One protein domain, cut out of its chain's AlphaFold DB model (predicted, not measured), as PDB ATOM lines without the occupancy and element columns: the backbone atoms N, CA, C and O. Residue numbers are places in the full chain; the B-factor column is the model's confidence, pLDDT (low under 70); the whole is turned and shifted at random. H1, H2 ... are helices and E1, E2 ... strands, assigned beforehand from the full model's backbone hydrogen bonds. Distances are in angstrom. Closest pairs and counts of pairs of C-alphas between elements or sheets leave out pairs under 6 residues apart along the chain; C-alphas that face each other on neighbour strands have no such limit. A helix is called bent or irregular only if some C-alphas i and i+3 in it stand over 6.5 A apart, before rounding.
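What this domain is: This is residues 36 to 152 of the 366 residues of an uncharacterized protein of Rhodobacteraceae bacterium 2376 (UniProt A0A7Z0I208). You are looking at a small sandwich: a strongly twisted five-strand sheet, E1 E7 E6 E3 E4, faces a two-strand ribbon, E2 and E5. H1 and H2 meet in a corner at one end of the longest axis, the turns between E2 and E3 and between E4 and E5 lie at the other end, and the small hairpin E8 and E9 lies beyond E4, on the side away from E1. The printed part has 117 residues, with two named helices and nine named strands in the order E1 E2 E3 E4 E5 H1 E6 E7 H2 E8 E9; the large sheet is mixed, the two small ones antiparallel. The class is mixed, helices and strands, with 58 residues, under half, in named elements. The whole is compact, with a radius of gyration of the C-alphas of 13.7 A, and spans 43 by 32 by 24 A.

Where its parts are: Find C-alpha 36 at (-18.790, 17.350, -37.851), where E1, residues 36 to 38, begins. Read on to E2, residues 45 to 49, and then to E3, residues 56 to 62, which runs 20.3 A from its C-alpha at (-17.574, 37.051, -55.501). E4, residues 65 to 72, is 19.7 A long and bends by 61 degrees at residue 68. E5 holds residues 81 to 85, 13.7 A, and E2 before it measures 13.8 A. H1, residues 87 to 92, is 10.4 A long; it is neither bent nor irregular, but only just: C-alphas 87 and 90 are 6.5 A apart. E6, residues 98 to 102, covers 12.6 A, and E7 is residues 119 to 122. H2, residues 130 to 138, spans 12.2 A. E8, residues 141 to 143, and E9, residues 149 to 151, come last; E9 ends at C-alpha 151, (-28.272, 47.862, -35.264).

How they stand to each other: Start at the edge strand E1, parallel to E7 at 42 degrees, and look for N 38 and O 121, 3.0 A apart. E7 and E6 form an antiparallel hairpin, with N 99 and O 120 at 2.9 A. Next, E6 and E3 are antiparallel at 171 degrees, with N 59 and O 102 at 2.8 A. E3 and the edge strand E4 are a hairpin too, with N 60 and O 68 at 2.8 A. In the second sheet E2 and E5 are antiparallel at 169 degrees, and N 84 and O 46 are 2.8 A apart. The two sheets make a sandwich, two sheets face to face: the parts that face each other are 8.4 A centre to centre, and the strands of the one stand at 39 degrees to those of the other. The closest C-alphas of E4 and E5 are those of Val 72 and Phe 82, 4.9 A apart. H1 and H2 only just touch, with 3 pairs of C-alphas within 8 A, the closest being Phe 92 and Phe 130 at 5.3 A; they run opposite ways at a steep tilt of 60 degrees. H1 is not on the large sheet; H2 is on it but only grazes it, with residues 130 to 137. H2 is near E8 and E9, a hairpin with N 142 and O 150 at 2.8 A. The closest C-alphas of E4 and E8 are those of Val 68 and Phe 143, 7.0 A apart. In H2 every O i to N i+4 pair is within hydrogen-bond range; in H1 0 of 2 are, beside 2 of 3 O i to N i+3 pairs.

The domain as a whole: Look for the two C-alphas farthest apart at Lys 77 and Pro 127, 43.3 A. The printed part has no cut. The link E6 to E7, residues 103 to 118, is long. The mean pLDDT of the printed part is 84.2; it is under 70 at residues 36 to 44, 52 to 54, 75 to 78 and 113 to 114 of this model.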
ATOM      1  N   GLY A  36     -19.614  17.323 -39.056       40.50
ATOM      2  CA  GLY A  36     -18.790  17.350 -37.851       40.50
ATOM      3  C   GLY A  36     -19.602  17.933 -36.692       40.50
ATOM      4  O   GLY A  36     -20.225  18.981 -36.891       40.50
ATOM      5  N   PRO A  37     -19.620  17.310 -35.498       38.16
ATOM      6  CA  PRO A  37     -20.172  17.965 -34.320       38.16
ATOM      7  C   PRO A  37     -19.293  19.165 -33.968       38.16
ATOM      8  O   PRO A  37     -18.066  19.053 -33.884       38.16
ATOM      9  N   LEU A  38     -19.922  20.319 -33.774       46.97
ATOM     10  CA  LEU A  38     -19.245  21.506 -33.287       46.97
ATOM     11  C   LEU A  38     -19.500  21.630 -31.783       46.97
ATOM     12  O   LEU A  38     -20.465  22.256 -31.353       46.97
ATOM     13  N   ASN A  39     -18.630  20.981 -31.006       41.28
ATOM     14  CA  ASN A  39     -18.702  20.958 -29.540       41.28
ATOM     15  C   ASN A  39     -18.295  22.301 -28.903       41.28
ATOM     16  O   ASN A  39     -18.516  22.510 -27.716       41.28
ATOM     17  N   ASP A  40     -17.676  23.189 -29.687       47.09
ATOM     18  CA  ASP A  40     -17.282  24.540 -29.292       47.09
ATOM     19  C   ASP A  40     -17.558  25.464 -30.498       47.09
ATOM     20  O   ASP A  40     -16.934  25.268 -31.552       47.09
ATOM     21  N   PRO A  41     -18.550  26.381 -30.439       52.62
ATOM     22  CA  PRO A  41     -18.925  27.222 -31.575       52.62
ATOM     23  C   PRO A  41     -17.699  27.963 -32.129       52.62
ATOM     24  O   PRO A  41     -16.762  28.255 -31.383       52.62
ATOM     25  N   PRO A  42     -17.644  28.258 -33.445       53.53
ATOM     26  CA  PRO A  42     -16.395  28.611 -34.098       53.53
ATOM     27  C   PRO A  42     -15.806  29.854 -33.433       53.53
ATOM     28  O   PRO A  42     -16.429  30.913 -33.399       53.53
ATOM     29  N   ALA A  43     -14.597  29.692 -32.896       56.34
ATOM     30  CA  ALA A  43     -13.851  30.673 -32.125       56.34
ATOM     31  C   ALA A  43     -13.860  32.075 -32.757       56.34
ATOM     32  O   ALA A  43     -13.029  32.356 -33.614       56.34
ATOM     33  N   LYS A  44     -14.759  32.968 -32.318       67.06
ATOM     34  CA  LYS A  44     -14.901  34.396 -32.700       67.06
ATOM     35  C   LYS A  44     -15.081  34.719 -34.200       67.06
ATOM     36  O   LYS A  44     -15.609  35.782 -34.533       67.06
ATOM     37  N   HIS A  45     -14.633  33.851 -35.099       80.56
ATOM     38  CA  HIS A  45     -14.454  34.087 -36.521       80.56
ATOM     39  C   HIS A  45     -14.663  32.791 -37.309       80.56
ATOM     40  O   HIS A  45     -14.136  31.737 -36.946       80.56
ATOM     41  N   ILE A  46     -15.344  32.892 -38.447       84.81
ATOM     42  CA  ILE A  46     -15.496  31.790 -39.405       84.81
ATOM     43  C   ILE A  46     -14.697  32.138 -40.654       84.81
ATOM     44  O   ILE A  46     -14.825  33.232 -41.198       84.81
ATOM     45  N   ARG A  47     -13.842  31.216 -41.104       86.75
ATOM     46  CA  ARG A  47     -12.978  31.430 -42.271       86.75
ATOM     47  C   ARG A  47     -12.809  30.165 -43.094       86.75
ATOM     48  O   ARG A  47     -12.774  29.052 -42.560       86.75
ATOM     49  N   GLY A  48     -12.606  30.344 -44.388       85.69
ATOM     50  CA  GLY A  48     -12.405  29.239 -45.313       85.69
ATOM     51  C   GLY A  48     -11.793  29.692 -46.624       85.69
ATOM     52  O   GLY A  48     -11.220  30.779 -46.719       85.69
ATOM     53  N   ARG A  49     -11.854  28.794 -47.605       84.44
ATOM     54  CA  ARG A  49     -11.329  29.017 -48.948       84.44
ATOM     55  C   ARG A  49     -12.358  28.606 -49.990       84.44
ATOM     56  O   ARG A  49     -13.058  27.621 -49.773       84.44
ATOM     57  N   THR A  50     -12.408  29.331 -51.094       83.25
ATOM     58  CA  THR A  50     -13.155  28.960 -52.301       83.25
ATOM     59  C   THR A  50     -12.220  28.313 -53.325       83.25
ATOM     60  O   THR A  50     -11.014  28.192 -53.085       83.25
ATOM     61  N   GLY A  51     -12.750  27.837 -54.450       76.38
ATOM     62  CA  GLY A  51     -11.927  27.370 -55.558       76.38
ATOM     63  C   GLY A  51     -11.101  28.505 -56.189       76.38
ATOM     64  O   GLY A  51     -11.353  29.689 -55.956       76.38
ATOM     65  N   PRO A  52     -10.056  28.176 -56.967       66.38
ATOM     66  CA  PRO A  52      -9.331  29.169 -57.756       66.38
ATOM     67  C   PRO A  52     -10.272  29.857 -58.753       66.38
ATOM     68  O   PRO A  52     -10.983  29.171 -59.481       66.38
ATOM     69  N   GLY A  53     -10.247  31.190 -58.818       64.94
ATOM     70  CA  GLY A  53     -11.113  31.965 -59.717       64.94
ATOM     71  C   GLY A  53     -12.548  32.165 -59.221       64.94
ATOM     72  O   GLY A  53     -13.293  32.917 -59.848       64.94
ATOM     73  N   ASP A  54     -12.919  31.578 -58.077       67.94
ATOM     74  CA  ASP A  54     -14.194  31.831 -57.401       67.94
ATOM     75  C   ASP A  54     -14.116  33.167 -56.647       67.94
ATOM     76  O   ASP A  54     -14.076  33.221 -55.413       67.94
ATOM     77  N   GLY A  55     -14.026  34.261 -57.403       71.50
ATOM     78  CA  GLY A  55     -14.317  35.594 -56.892       71.50
ATOM     79  C   GLY A  55     -15.812  35.742 -56.600       71.50
ATOM     80  O   GLY A  55     -16.642  34.994 -57.113       71.50
ATOM     81  N   GLY A  56     -16.174  36.722 -55.775       85.25
ATOM     82  CA  GLY A  56     -17.574  37.051 -55.501       85.25
ATOM     83  C   GLY A  56     -17.883  37.125 -54.015       85.25
ATOM     84  O   GLY A  56     -17.029  37.496 -53.215       85.25
ATOM     85  N   THR A  57     -19.120  36.803 -53.650       89.44
ATOM     86  CA  THR A  57     -19.620  36.896 -52.274       89.44
ATOM     87  C   THR A  57     -19.964  35.526 -51.720       89.44
ATOM     88  O   THR A  57     -20.537  34.694 -52.425       89.44
ATOM     89  N   VAL A  58     -19.702  35.327 -50.434       92.25
ATOM     90  CA  VAL A  58     -20.152  34.158 -49.678       92.25
ATOM     91  C   VAL A  58     -21.044  34.588 -48.521       92.25
ATOM     92  O   VAL A  58     -20.906  35.682 -47.969       92.25
ATOM     93  N   THR A  59     -21.969  33.712 -48.150       94.31
ATOM     94  CA  THR A  59     -22.970  33.945 -47.110       94.31
ATOM     95  C   THR A  59     -22.818  32.905 -46.015       94.31
ATOM     96  O   THR A  59     -22.892  31.712 -46.288       94.31
ATOM     97  N   LEU A  60     -22.630  33.342 -44.775       94.12
ATOM     98  CA  LEU A  60     -22.798  32.485 -43.610       94.12
ATOM     99  C   LEU A  60     -24.292  32.273 -43.368       94.12
ATOM    100  O   LEU A  60     -25.047  33.245 -43.278       94.12
ATOM    101  N   CYS A  61     -24.694  31.020 -43.219       95.94
ATOM    102  CA  CYS A  61     -26.059  30.613 -42.941       95.94
ATOM    103  C   CYS A  61     -26.149  29.882 -41.600       95.94
ATOM    104  O   CYS A  61     -25.252  29.118 -41.241       95.94
ATOM    105  N   VAL A  62     -27.268  30.085 -40.903       95.69
ATOM    106  CA  VAL A  62     -27.687  29.270 -39.759       95.69
ATOM    107  C   VAL A  62     -29.086  28.740 -40.040       95.69
ATOM    108  O   VAL A  62     -29.980  29.527 -40.338       95.69
ATOM    109  N   ASN A  63     -29.278  27.421 -39.989       95.62
ATOM    110  CA  ASN A  63     -30.542  26.760 -40.338       95.62
ATOM    111  C   ASN A  63     -31.076  27.223 -41.709       95.62
ATOM    112  O   ASN A  63     -32.234  27.612 -41.836       95.62
ATOM    113  N   ASP A  64     -30.187  27.273 -42.707       94.81
ATOM    114  CA  ASP A  64     -30.427  27.785 -44.069       94.81
ATOM    115  C   ASP A  64     -30.817  29.266 -44.184       94.81
ATOM    116  O   ASP A  64     -30.950  29.796 -45.288       94.81
ATOM    117  N   HIS A  65     -30.918  29.978 -43.067       95.75
ATOM    118  CA  HIS A  65     -31.172  31.406 -43.057       95.75
ATOM    119  C   HIS A  65     -29.858  32.182 -43.221       95.75
ATOM    120  O   HIS A  65     -28.902  31.917 -42.488       95.75
ATOM    121  N   PRO A  66     -29.775  33.166 -44.130       95.56
ATOM    122  CA  PRO A  66     -28.590  34.008 -44.266       95.56
ATOM    123  C   PRO A  66     -28.386  34.866 -43.010       95.56
ATOM    124  O   PRO A  66     -29.329  35.469 -42.503       95.56
ATOM    125  N   VAL A  67     -27.153  34.926 -42.511       94.12
ATOM    126  CA  VAL A  67     -26.785  35.664 -41.290       94.12
ATOM    127  C   VAL A  67     -25.843  36.822 -41.597       94.12
ATOM    128  O   VAL A  67     -26.067  37.939 -41.142       94.12
ATOM    129  N   VAL A  68     -24.787  36.577 -42.371       91.12
ATOM    130  CA  VAL A  68     -23.823  37.612 -42.772       91.12
ATOM    131  C   VAL A  68     -23.250  37.279 -44.144       91.12
ATOM    132  O   VAL A  68     -23.087  36.108 -44.487       91.12
ATOM    133  N   ARG A  69     -22.950  38.308 -44.937       90.88
ATOM    134  CA  ARG A  69     -22.277  38.184 -46.233       90.88
ATOM    135  C   ARG A  69     -20.915  38.856 -46.185       90.88
ATOM    136  O   ARG A  69     -20.736  39.848 -45.482       90.88
ATOM    137  N   THR A  70     -19.972  38.313 -46.939       87.62
ATOM    138  CA  THR A  70     -18.640  38.893 -47.124       87.62
ATOM    139  C   THR A  70     -18.131  38.577 -48.524       87.62
ATOM    140  O   THR A  70     -18.620  37.650 -49.178       87.62
ATOM    141  N   SER A  71     -17.155  39.344 -48.988       85.88
ATOM    142  CA  SER A  71     -16.488  39.084 -50.259       85.88
ATOM    143  C   SER A  71     -15.426  38.000 -50.102       85.88
ATOM    144  O   SER A  71     -14.879  37.767 -49.023       85.88
ATOM    145  N   VAL A  72     -15.126  37.331 -51.206       85.69
ATOM    146  CA  VAL A  72     -14.011  36.404 -51.319       85.69
ATOM    147  C   VAL A  72     -12.785  37.163 -51.812       85.69
ATOM    148  O   VAL A  72     -12.807  37.819 -52.851       85.69
ATOM    149  N   HIS A  73     -11.697  37.032 -51.066       77.88
ATOM    150  CA  HIS A  73     -10.390  37.592 -51.368       77.88
ATOM    151  C   HIS A  73      -9.613  36.682 -52.286       77.88
ATOM    152  O   HIS A  73      -9.092  35.653 -51.850       77.88
ATOM    153  N   ASP A  74      -9.490  37.093 -53.541       71.00
ATOM    154  CA  ASP A  74      -8.542  36.484 -54.452       71.00
ATOM    155  C   ASP A  74      -7.145  37.098 -54.245       71.00
ATOM    156  O   ASP A  74      -6.927  38.292 -54.453       71.00
ATOM    157  N   HIS A  75      -6.190  36.276 -53.810       66.19
ATOM    158  CA  HIS A  75      -4.773  36.647 -53.725       66.19
ATOM    159  C   HIS A  75      -3.987  36.242 -54.995       66.19
ATOM    160  O   HIS A  75      -2.762  36.110 -54.955       66.19
ATOM    161  N   GLY A  76      -4.668  36.023 -56.125       65.62
ATOM    162  CA  GLY A  76      -4.091  35.691 -57.427       65.62
ATOM    163  C   GLY A  76      -4.208  34.202 -57.769       65.62
ATOM    164  O   GLY A  76      -5.282  33.627 -57.810       65.62
ATOM    165  N   LYS A  77      -3.092  33.510 -58.040       56.00
ATOM    166  CA  LYS A  77      -3.098  32.083 -58.459       56.00
ATOM    167  C   LYS A  77      -3.534  31.090 -57.365       56.00
ATOM    168  O   LYS A  77      -3.311  29.886 -57.495       56.00
ATOM    169  N   THR A  78      -4.088  31.568 -56.260       63.09
ATOM    170  CA  THR A  78      -4.443  30.759 -55.094       63.09
ATOM    171  C   THR A  78      -5.939  30.798 -54.853       63.09
ATOM    172  O   THR A  78      -6.589  31.778 -55.178       63.09
ATOM    173  N   ALA A  79      -6.463  29.742 -54.235       75.38
ATOM    174  CA  ALA A  79      -7.833  29.681 -53.738       75.38
ATOM    175  C   ALA A  79      -8.240  30.974 -53.006       75.38
ATOM    176  O   ALA A  79      -7.500  31.429 -52.120       75.38
ATOM    177  N   GLY A  80      -9.414  31.509 -53.354       81.31
ATOM    178  CA  GLY A  80      -9.976  32.681 -52.695       81.31
ATOM    179  C   GLY A  80     -10.181  32.430 -51.202       81.31
ATOM    180  O   GLY A  80     -10.335  31.286 -50.772       81.31
ATOM    181  N   GLN A  81     -10.129  33.471 -50.375       85.69
ATOM    182  CA  GLN A  81     -10.296  33.372 -48.921       85.69
ATOM    183  C   GLN A  81     -11.491  34.191 -48.458       85.69
ATOM    184  O   GLN A  81     -11.730  35.274 -48.968       85.69
ATOM    185  N   PHE A  82     -12.219  33.709 -47.456       87.44
ATOM    186  CA  PHE A  82     -13.290  34.484 -46.832       87.44
ATOM    187  C   PHE A  82     -13.132  34.521 -45.317       87.44
ATOM    188  O   PHE A  82     -12.555  33.611 -44.706       87.44
ATOM    189  N   PHE A  83     -13.693  35.568 -44.717       86.94
ATOM    190  CA  PHE A  83     -13.678  35.792 -43.282       86.94
ATOM    191  C   PHE A  83     -14.975  36.455 -42.817       86.94
ATOM    192  O   PHE A  83     -15.388  37.475 -43.364       86.94
ATOM    193  N   PHE A  84     -15.564  35.901 -41.761       88.88
ATOM    194  CA  PHE A  84     -16.694  36.470 -41.041       88.88
ATOM    195  C   PHE A  84     -16.272  36.818 -39.614       88.88
ATOM    196  O   PHE A  84     -15.789  35.957 -38.871       88.88
ATOM    197  N   SER A  85     -16.487  38.071 -39.219       87.06
ATOM    198  CA  SER A  85     -16.397  38.493 -37.821       87.06
ATOM    199  C   SER A  85     -17.781  38.357 -37.197       87.06
ATOM    200  O   SER A  85     -18.662  39.161 -37.476       87.06
ATOM    201  N   CYS A  86     -18.007  37.319 -36.393       88.19
ATOM    202  CA  CYS A  86     -19.335  36.994 -35.860       88.19
ATOM    203  C   CYS A  86     -19.238  36.395 -34.451       88.19
ATOM    204  O   CYS A  86     -19.835  35.368 -34.153       88.19
ATOM    205  N   ALA A  87     -18.428  37.007 -33.589       87.88
ATOM    206  CA  ALA A  87     -18.132  36.485 -32.259       87.88
ATOM    207  C   ALA A  87     -19.380  36.274 -31.384       87.88
ATOM    208  O   ALA A  87     -19.489  35.231 -30.751       87.88
ATOM    209  N   GLU A  88     -20.330  37.211 -31.399       91.62
ATOM    210  CA  GLU A  88     -21.590  37.105 -30.645       91.62
ATOM    211  C   GLU A  88     -22.586  36.120 -31.280       91.62
ATOM    212  O   GLU A  88     -23.640  35.872 -30.709       91.62
ATOM    213  N   LEU A  89     -22.282  35.514 -32.439       92.69
ATOM    214  CA  LEU A  89     -23.142  34.479 -33.024       92.69
ATOM    215  C   LEU A  89     -23.299  33.291 -32.071       92.69
ATOM    216  O   LEU A  89     -24.392  32.748 -31.957       92.69
ATOM    217  N   ALA A  90     -22.227  32.926 -31.362       90.56
ATOM    218  CA  ALA A  90     -22.230  31.829 -30.398       90.56
ATOM    219  C   ALA A  90     -23.303  31.990 -29.308       90.56
ATOM    220  O   ALA A  90     -23.860  30.991 -28.869       90.56
ATOM    221  N   ASP A  91     -23.661  33.226 -28.939       92.06
ATOM    222  CA  ASP A  91     -24.660  33.513 -27.898       92.06
ATOM    223  C   ASP A  91     -26.100  33.159 -28.319       92.06
ATOM    224  O   ASP A  91     -27.017  33.141 -27.487       92.06
ATOM    225  N   PHE A  92     -26.305  32.905 -29.617       94.38
ATOM    226  CA  PHE A  92     -27.598  32.577 -30.217       94.38
ATOM    227  C   PHE A  92     -27.709  31.127 -30.686       94.38
ATOM    228  O   PHE A  92     -28.807  30.687 -31.027       94.38
ATOM    229  N   LEU A  93     -26.595  30.401 -30.725       94.06
ATOM    230  CA  LEU A  93     -26.557  29.027 -31.197       94.06
ATOM    231  C   LEU A  93     -26.849  28.050 -30.054       94.06
ATOM    232  O   LEU A  93     -26.474  28.283 -28.906       94.06
ATOM    233  N   GLY A  94     -27.491  26.936 -30.382       92.56
ATOM    234  CA  GLY A  94     -27.680  25.815 -29.470       92.56
ATOM    235  C   GLY A  94     -27.852  24.490 -30.201       92.56
ATOM    236  O   GLY A  94     -27.703  24.410 -31.421       92.56
ATOM    237  N   ASP A  95     -28.152  23.442 -29.443       92.75
ATOM    238  CA  ASP A  95     -28.213  22.069 -29.936       92.75
ATOM    239  C   ASP A  95     -29.131  21.930 -31.156       92.75
ATOM    240  O   ASP A  95     -30.305  22.305 -31.130       92.75
ATOM    241  N   GLY A  96     -28.581  21.356 -32.227       92.81
ATOM    242  CA  GLY A  96     -29.292  21.094 -33.477       92.81
ATOM    243  C   GLY A  96     -29.221  22.217 -34.513       92.81
ATOM    244  O   GLY A  96     -29.566  21.960 -35.668       92.81
ATOM    245  N   ASP A  97     -28.733  23.412 -34.154       95.19
ATOM    246  CA  ASP A  97     -28.516  24.479 -35.135       95.19
ATOM    247  C   ASP A  97     -27.485  24.056 -36.184       95.19
ATOM    248  O   ASP A  97     -26.458  23.451 -35.868       95.19
ATOM    249  N   ARG A  98     -27.748  24.393 -37.448       94.00
ATOM    250  CA  ARG A  98     -26.881  24.054 -38.580       94.00
ATOM    251  C   ARG A  98     -26.146  25.267 -39.100       94.00
ATOM    252  O   ARG A  98     -26.794  26.215 -39.523       94.00
ATOM    253  N   ILE A  99     -24.819  25.228 -39.141       93.25
ATOM    254  CA  ILE A  99     -23.998  26.310 -39.696       93.25
ATOM    255  C   ILE A  99     -23.437  25.876 -41.042       93.25
ATOM    256  O   ILE A  99     -22.780  24.840 -41.130       93.25
ATOM    257  N   SER A 100     -23.622  26.692 -42.072       93.75
ATOM    258  CA  SER A 100     -23.010  26.486 -43.388       93.75
ATOM    259  C   SER A 100     -22.526  27.806 -43.975       93.75
ATOM    260  O   SER A 100     -22.944  28.884 -43.559       93.75
ATOM    261  N   VAL A 101     -21.609  27.743 -44.936       93.44
ATOM    262  CA  VAL A 101     -21.225  28.898 -45.752       93.44
ATOM    263  C   VAL A 101     -21.593  28.561 -47.181       93.44
ATOM    264  O   VAL A 101     -21.275  27.471 -47.649       93.44
ATOM    265  N   ARG A 102     -22.280  29.474 -47.860       94.06
ATOM    266  CA  ARG A 102     -22.771  29.296 -49.225       94.06
ATOM    267  C   ARG A 102     -22.127  30.305 -50.167       94.06
ATOM    268  O   ARG A 102     -21.918  31.452 -49.780       94.06
ATOM    269  N   ASP A 103     -21.814  29.883 -51.383       92.31
ATOM    270  CA  ASP A 103     -21.394  30.790 -52.454       92.31
ATOM    271  C   ASP A 103     -22.574  31.604 -53.018       92.31
ATOM    272  O   ASP A 103     -23.720  31.477 -52.573       92.31
ATOM    273  N   ALA A 104     -22.301  32.458 -54.007       89.00
ATOM    274  CA  ALA A 104     -23.322  33.263 -54.677       89.00
ATOM    275  C   ALA A 104     -24.385  32.421 -55.414       89.00
ATOM    276  O   ALA A 104     -25.502  32.895 -55.614       89.00
ATOM    277  N   GLY A 105     -24.063  31.177 -55.792       89.56
ATOM    278  CA  GLY A 105     -24.998  30.215 -56.378       89.56
ATOM    279  C   GLY A 105     -25.813  29.434 -55.341       89.56
ATOM    280  O   GLY A 105     -26.655  28.620 -55.713       89.56
ATOM    281  N   GLY A 106     -25.576  29.663 -54.045       90.56
ATOM    282  CA  GLY A 106     -26.238  28.973 -52.941       90.56
ATOM    283  C   GLY A 106     -25.623  27.618 -52.580       90.56
ATOM    284  O   GLY A 106     -26.135  26.948 -51.677       90.56
ATOM    285  N   SER A 107     -24.531  27.206 -53.229       91.12
ATOM    286  CA  SER A 107     -23.869  25.930 -52.943       91.12
ATOM    287  C   SER A 107     -23.047  26.030 -51.665       91.12
ATOM    288  O   SER A 107     -22.344  27.014 -51.446       91.12
ATOM    289  N   ALA A 108     -23.130  25.012 -50.805       90.81
ATOM    290  CA  ALA A 108     -22.350  24.974 -49.572       90.81
ATOM    291  C   ALA A 108     -20.858  24.762 -49.878       90.81
ATOM    292  O   ALA A 108     -20.497  23.840 -50.612       90.81
ATOM    293  N   ILE A 109     -19.995  25.586 -49.284       89.38
ATOM    294  CA  ILE A 109     -18.544  25.552 -49.478       89.38
ATOM    295  C   ILE A 109     -17.806  25.098 -48.208       89.38
ATOM    296  O   ILE A 109     -18.300  25.293 -47.096       89.38
ATOM    297  N   PRO A 110     -16.606  24.499 -48.338       84.88
ATOM    298  CA  PRO A 110     -15.851  24.000 -47.193       84.88
ATOM    299  C   PRO A 110     -15.421  25.095 -46.207       84.88
ATOM    300  O   PRO A 110     -14.786  26.093 -46.564       84.88
ATOM    301  N   ILE A 111     -15.657  24.850 -44.920       80.00
ATOM    302  CA  ILE A 111     -15.269  25.736 -43.822       80.00
ATOM    303  C   ILE A 111     -14.007  25.175 -43.163       80.00
ATOM    304  O   ILE A 111     -14.020  24.184 -42.429       80.00
ATOM    305  N   ARG A 112     -12.862  25.813 -43.427       74.44
ATOM    306  CA  ARG A 112     -11.557  25.305 -42.974       74.44
ATOM    307  C   ARG A 112     -11.401  25.344 -41.457       74.44
ATOM    308  O   ARG A 112     -10.757  24.455 -40.905       74.44
ATOM    309  N   SER A 113     -11.968  26.352 -40.789       68.62
ATOM    310  CA  SER A 113     -11.917  26.461 -39.323       68.62
ATOM    311  C   SER A 113     -12.522  25.257 -38.605       68.62
ATOM    312  O   SER A 113     -12.239  25.071 -37.429       68.62
ATOM    313  N   ALA A 114     -13.285  24.421 -39.306       63.91
ATOM    314  CA  ALA A 114     -13.852  23.207 -38.755       63.91
ATOM    315  C   ALA A 114     -13.659  22.013 -39.713       63.91
ATOM    316  O   ALA A 114     -14.574  21.290 -40.088       63.91
ATOM    317  N   GLY A 115     -12.408  21.809 -40.139       73.31
ATOM    318  CA  GLY A 115     -11.990  20.565 -40.797       73.31
ATOM    319  C   GLY A 115     -12.448  20.397 -42.248       73.31
ATOM    320  O   GLY A 115     -12.426  19.279 -42.750       73.31
ATOM    321  N   ALA A 116     -12.829  21.487 -42.928       78.81
ATOM    322  CA  ALA A 116     -13.308  21.490 -44.316       78.81
ATOM    323  C   ALA A 116     -14.657  20.778 -44.543       78.81
ATOM    324  O   ALA A 116     -14.986  20.417 -45.672       78.81
ATOM    325  N   ALA A 117     -15.467  20.620 -43.495       81.12
ATOM    326  CA  ALA A 117     -16.879  20.293 -43.655       81.12
ATOM    327  C   ALA A 117     -17.648  21.467 -44.289       81.12
ATOM    328  O   ALA A 117     -17.268  22.632 -44.149       81.12
ATOM    329  N   THR A 118     -18.710  21.148 -45.025       85.12
ATOM    330  CA  THR A 118     -19.594  22.122 -45.685       85.12
ATOM    331  C   THR A 118     -20.763  22.548 -44.793       85.12
ATOM    332  O   THR A 118     -21.400  23.565 -45.060       85.12
ATOM    333  N   GLU A 119     -21.033  21.785 -43.732       88.44
ATOM    334  CA  GLU A 119     -22.078  22.038 -42.743       88.44
ATOM    335  C   GLU A 119     -21.650  21.505 -41.366       88.44
ATOM    336  O   GLU A 119     -20.988  20.469 -41.271       88.44
ATOM    337  N   PHE A 120     -22.064  22.193 -40.301       84.69
ATOM    338  CA  PHE A 120     -21.896  21.769 -38.910       84.69
ATOM    339  C   PHE A 120     -23.227  21.699 -38.207       84.69
ATOM    340  O   PHE A 120     -24.072  22.555 -38.437       84.69
ATOM    341  N   VAL A 121     -23.352  20.748 -37.286       89.25
ATOM    342  CA  VAL A 121     -24.440  20.736 -36.308       89.25
ATOM    343  C   VAL A 121     -23.862  21.153 -34.962       89.25
ATOM    344  O   VAL A 121     -22.864  20.589 -34.502       89.25
ATOM    345  N   VAL A 122     -24.465  22.169 -34.360       88.06
ATOM    346  CA  VAL A 122     -24.098  22.690 -33.045       88.06
ATOM    347  C   VAL A 122     -24.536  21.692 -31.973       88.06
ATOM    348  O   VAL A 122     -25.656  21.178 -32.015       88.06
ATOM    349  N   ALA A 123     -23.632  21.404 -31.035       88.56
ATOM    350  CA  ALA A 123     -23.862  20.529 -29.889       88.56
ATOM    351  C   ALA A 123     -23.197  21.142 -28.643       88.56
ATOM    352  O   ALA A 123     -22.090  20.766 -28.260       88.56
ATOM    353  N   THR A 124     -23.847  22.145 -28.057       84.50
ATOM    354  CA  THR A 124     -23.364  22.938 -26.913       84.50
ATOM    355  C   THR A 124     -23.959  22.495 -25.576       84.50
ATOM    356  O   THR A 124     -23.504  22.951 -24.528       84.50
ATOM    357  N   GLY A 125     -24.984  21.638 -25.584       88.62
ATOM    358  CA  GLY A 125     -25.766  21.282 -24.399       88.62
ATOM    359  C   GLY A 125     -26.759  22.369 -23.971       88.62
ATOM    360  O   GLY A 125     -27.271  22.328 -22.851       88.62
ATOM    361  N   THR A 126     -27.016  23.362 -24.827       90.38
ATOM    362  CA  THR A 126     -27.947  24.469 -24.566       90.38
ATOM    363  C   THR A 126     -29.014  24.551 -25.657       90.38
ATOM    364  O   THR A 126     -28.704  24.297 -26.819       90.38
ATOM    365  N   PRO A 127     -30.260  24.954 -25.344       95.56
ATOM    366  CA  PRO A 127     -31.281  25.165 -26.367       95.56
ATOM    367  C   PRO A 127     -30.882  26.252 -27.369       95.56
ATOM    368  O   PRO A 127     -30.282  27.260 -26.989       95.56
ATOM    369  N   SER A 128     -31.270  26.071 -28.634       95.38
ATOM    370  CA  SER A 128     -31.115  27.103 -29.662       95.38
ATOM    371  C   SER A 128     -31.851  28.386 -29.281       95.38
ATOM    372  O   SER A 128     -32.989  28.364 -28.805       95.38
ATOM    373  N   ARG A 129     -31.203  29.519 -29.553       96.88
ATOM    374  CA  ARG A 129     -31.785  30.863 -29.467       96.88
ATOM    375  C   ARG A 129     -31.794  31.542 -30.834       96.88
ATOM    376  O   ARG A 129     -31.860  32.768 -30.933       96.88
ATOM    377  N   PHE A 130     -31.760  30.753 -31.906       96.75
ATOM    378  CA  PHE A 130     -31.668  31.267 -33.265       96.75
ATOM    379  C   PHE A 130     -32.866  32.155 -33.649       96.75
ATOM    380  O   PHE A 130     -32.718  33.108 -34.413       96.75
ATOM    381  N   ALA A 131     -34.044  31.910 -33.068       97.50
ATOM    382  CA  ALA A 131     -35.212  32.771 -33.251       97.50
ATOM    383  C   ALA A 131     -34.961  34.225 -32.789       97.50
ATOM    384  O   ALA A 131     -35.371  35.156 -33.484       97.50
ATOM    385  N   ASP A 132     -34.233  34.427 -31.681       97.56
ATOM    386  CA  ASP A 132     -33.861  35.762 -31.184       97.56
ATOM    387  C   ASP A 132     -32.919  36.467 -32.169       97.56
ATOM    388  O   ASP A 132     -33.077  37.658 -32.455       97.56
ATOM    389  N   LEU A 133     -31.931  35.732 -32.700       96.25
ATOM    390  CA  LEU A 133     -31.007  36.252 -33.708       96.25
ATOM    391  C   LEU A 133     -31.764  36.669 -34.963       96.25
ATOM    392  O   LEU A 133     -31.580  37.784 -35.444       96.25
ATOM    393  N   ARG A 134     -32.635  35.797 -35.472       96.88
ATOM    394  CA  ARG A 134     -33.432  36.067 -36.665       96.88
ATOM    395  C   ARG A 134     -34.272  37.329 -36.501       96.88
ATOM    396  O   ARG A 134     -34.199  38.206 -37.351       96.88
ATOM    397  N   ALA A 135     -34.967  37.478 -35.372       96.81
ATOM    398  CA  ALA A 135     -35.739  38.685 -35.085       96.81
ATOM    399  C   ALA A 135     -34.872  39.961 -35.095       96.81
ATOM    400  O   ALA A 135     -35.311  41.007 -35.569       96.81
ATOM    401  N   LYS A 136     -33.624  39.890 -34.609       95.56
ATOM    402  CA  LYS A 136     -32.677  41.015 -34.669       95.56
ATOM    403  C   LYS A 136     -32.224  41.321 -36.097       95.56
ATOM    404  O   LYS A 136     -32.185  42.494 -36.467       95.56
ATOM    405  N   LEU A 137     -31.888  40.299 -36.883       94.06
ATOM    406  CA  LEU A 137     -31.493  40.453 -38.288       94.06
ATOM    407  C   LEU A 137     -32.635  41.049 -39.122       94.06
ATOM    408  O   LEU A 137     -32.412  42.003 -39.861       94.06
ATOM    409  N   ASP A 138     -33.865  40.567 -38.925       93.19
ATOM    410  CA  ASP A 138     -35.073  41.094 -39.574       93.19
ATOM    411  C   ASP A 138     -35.336  42.561 -39.184       93.19
ATOM    412  O   ASP A 138     -35.826  43.354 -39.987       93.19
ATOM    413  N   ALA A 139     -34.941  42.958 -37.969       91.25
ATOM    414  CA  ALA A 139     -34.957  44.345 -37.507       91.25
ATOM    415  C   ALA A 139     -33.759  45.185 -38.006       91.25
ATOM    416  O   ALA A 139     -33.560  46.307 -37.538       91.25
ATOM    417  N   GLY A 140     -32.935  44.663 -38.920       90.44
ATOM    418  CA  GLY A 140     -31.802  45.375 -39.516       90.44
ATOM    419  C   GLY A 140     -30.528  45.375 -38.671       90.44
ATOM    420  O   GLY A 140     -29.669  46.241 -38.861       90.44
ATOM    421  N   HIS A 141     -30.386  44.447 -37.720       92.62
ATOM    422  CA  HIS A 141     -29.101  44.249 -37.051       92.62
ATOM    423  C   HIS A 141     -28.106  43.554 -37.979       92.62
ATOM    424  O   HIS A 141     -28.468  42.716 -38.800       92.62
ATOM    425  N   VAL A 142     -26.832  43.880 -37.800       92.31
ATOM    426  CA  VAL A 142     -25.707  43.343 -38.560       92.31
ATOM    427  C   VAL A 142     -24.576  42.970 -37.610       92.31
ATOM    428  O   VAL A 142     -24.421  43.552 -36.531       92.31
ATOM    429  N   PHE A 143     -23.756  42.005 -38.017       90.75
ATOM    430  CA  PHE A 143     -22.489  41.756 -37.345       90.75
ATOM    431  C   PHE A 143     -21.461  42.802 -37.781       90.75
ATOM    432  O   PHE A 143     -21.182  42.976 -38.966       90.75
ATOM    433  N   THR A 144     -20.902  43.510 -36.807       87.44
ATOM    434  CA  THR A 144     -19.842  44.498 -37.024       87.44
ATOM    435  C   THR A 144     -18.510  43.822 -37.351       87.44
ATOM    436  O   THR A 144     -18.304  42.646 -37.048       87.44
ATOM    437  N   LYS A 145     -17.526  44.589 -37.836       80.81
ATOM    438  CA  LYS A 145     -16.136  44.120 -38.016       80.81
ATOM    439  C   LYS A 145     -15.500  43.519 -36.753       80.81
ATOM    440  O   LYS A 145     -14.553  42.739 -36.838       80.81
ATOM    441  N   PHE A 146     -16.039  43.826 -35.574       82.81
ATOM    442  CA  PHE A 146     -15.595  43.281 -34.287       82.81
ATOM    443  C   PHE A 146     -16.356  42.022 -33.846       82.81
ATOM    444  O   PHE A 146     -16.104  41.509 -32.758       82.81
ATOM    445  N   GLY A 147     -17.296  41.540 -34.658       86.31
ATOM    446  CA  GLY A 147     -18.095  40.358 -34.369       86.31
ATOM    447  C   GLY A 147     -19.255  40.593 -33.414       86.31
ATOM    448  O   GLY A 147     -19.851  39.621 -32.961       86.31
ATOM    449  N   LYS A 148     -19.579  41.856 -33.118       89.81
ATOM    450  CA  LYS A 148     -20.736  42.228 -32.296       89.81
ATOM    451  C   LYS A 148     -21.981  42.408 -33.147       89.81
ATOM    452  O   LYS A 148     -21.870  43.028 -34.204       89.81
ATOM    453  N   LEU A 149     -23.129  41.950 -32.668       91.69
ATOM    454  CA  LEU A 149     -24.426  42.153 -33.301       91.69
ATOM    455  C   LEU A 149     -25.011  43.495 -32.851       91.69
ATOM    456  O   LEU A 149     -25.338  43.699 -31.682       91.69
ATOM    457  N   GLN A 150     -25.143  44.430 -33.783       91.00
ATOM    458  CA  GLN A 150     -25.620  45.784 -33.506       91.00
ATOM    459  C   GLN A 150     -26.634  46.212 -34.553       91.00
ATOM    460  O   GLN A 150     -26.673  45.648 -35.640       91.00
ATOM    461  N   GLU A 151     -27.447  47.219 -34.243       90.50
ATOM    462  CA  GLU A 151     -28.272  47.862 -35.264       90.50
ATOM    463  C   GLU A 151     -27.370  48.367 -36.401       90.50
ATOM    464  O   GLU A 151     -26.344  49.010 -36.146       90.50
ATOM    465  N   GLY A 152     -27.728  48.051 -37.645       90.25
ATOM    466  CA  GLY A 152     -26.991  48.477 -38.826       90.25
ATOM    467  C   GLY A 152     -27.264  49.931 -39.214       90.25
ATOM    468  O   GLY A 152     -27.735  50.759 -38.423       90.25
TER     469      GLY A 152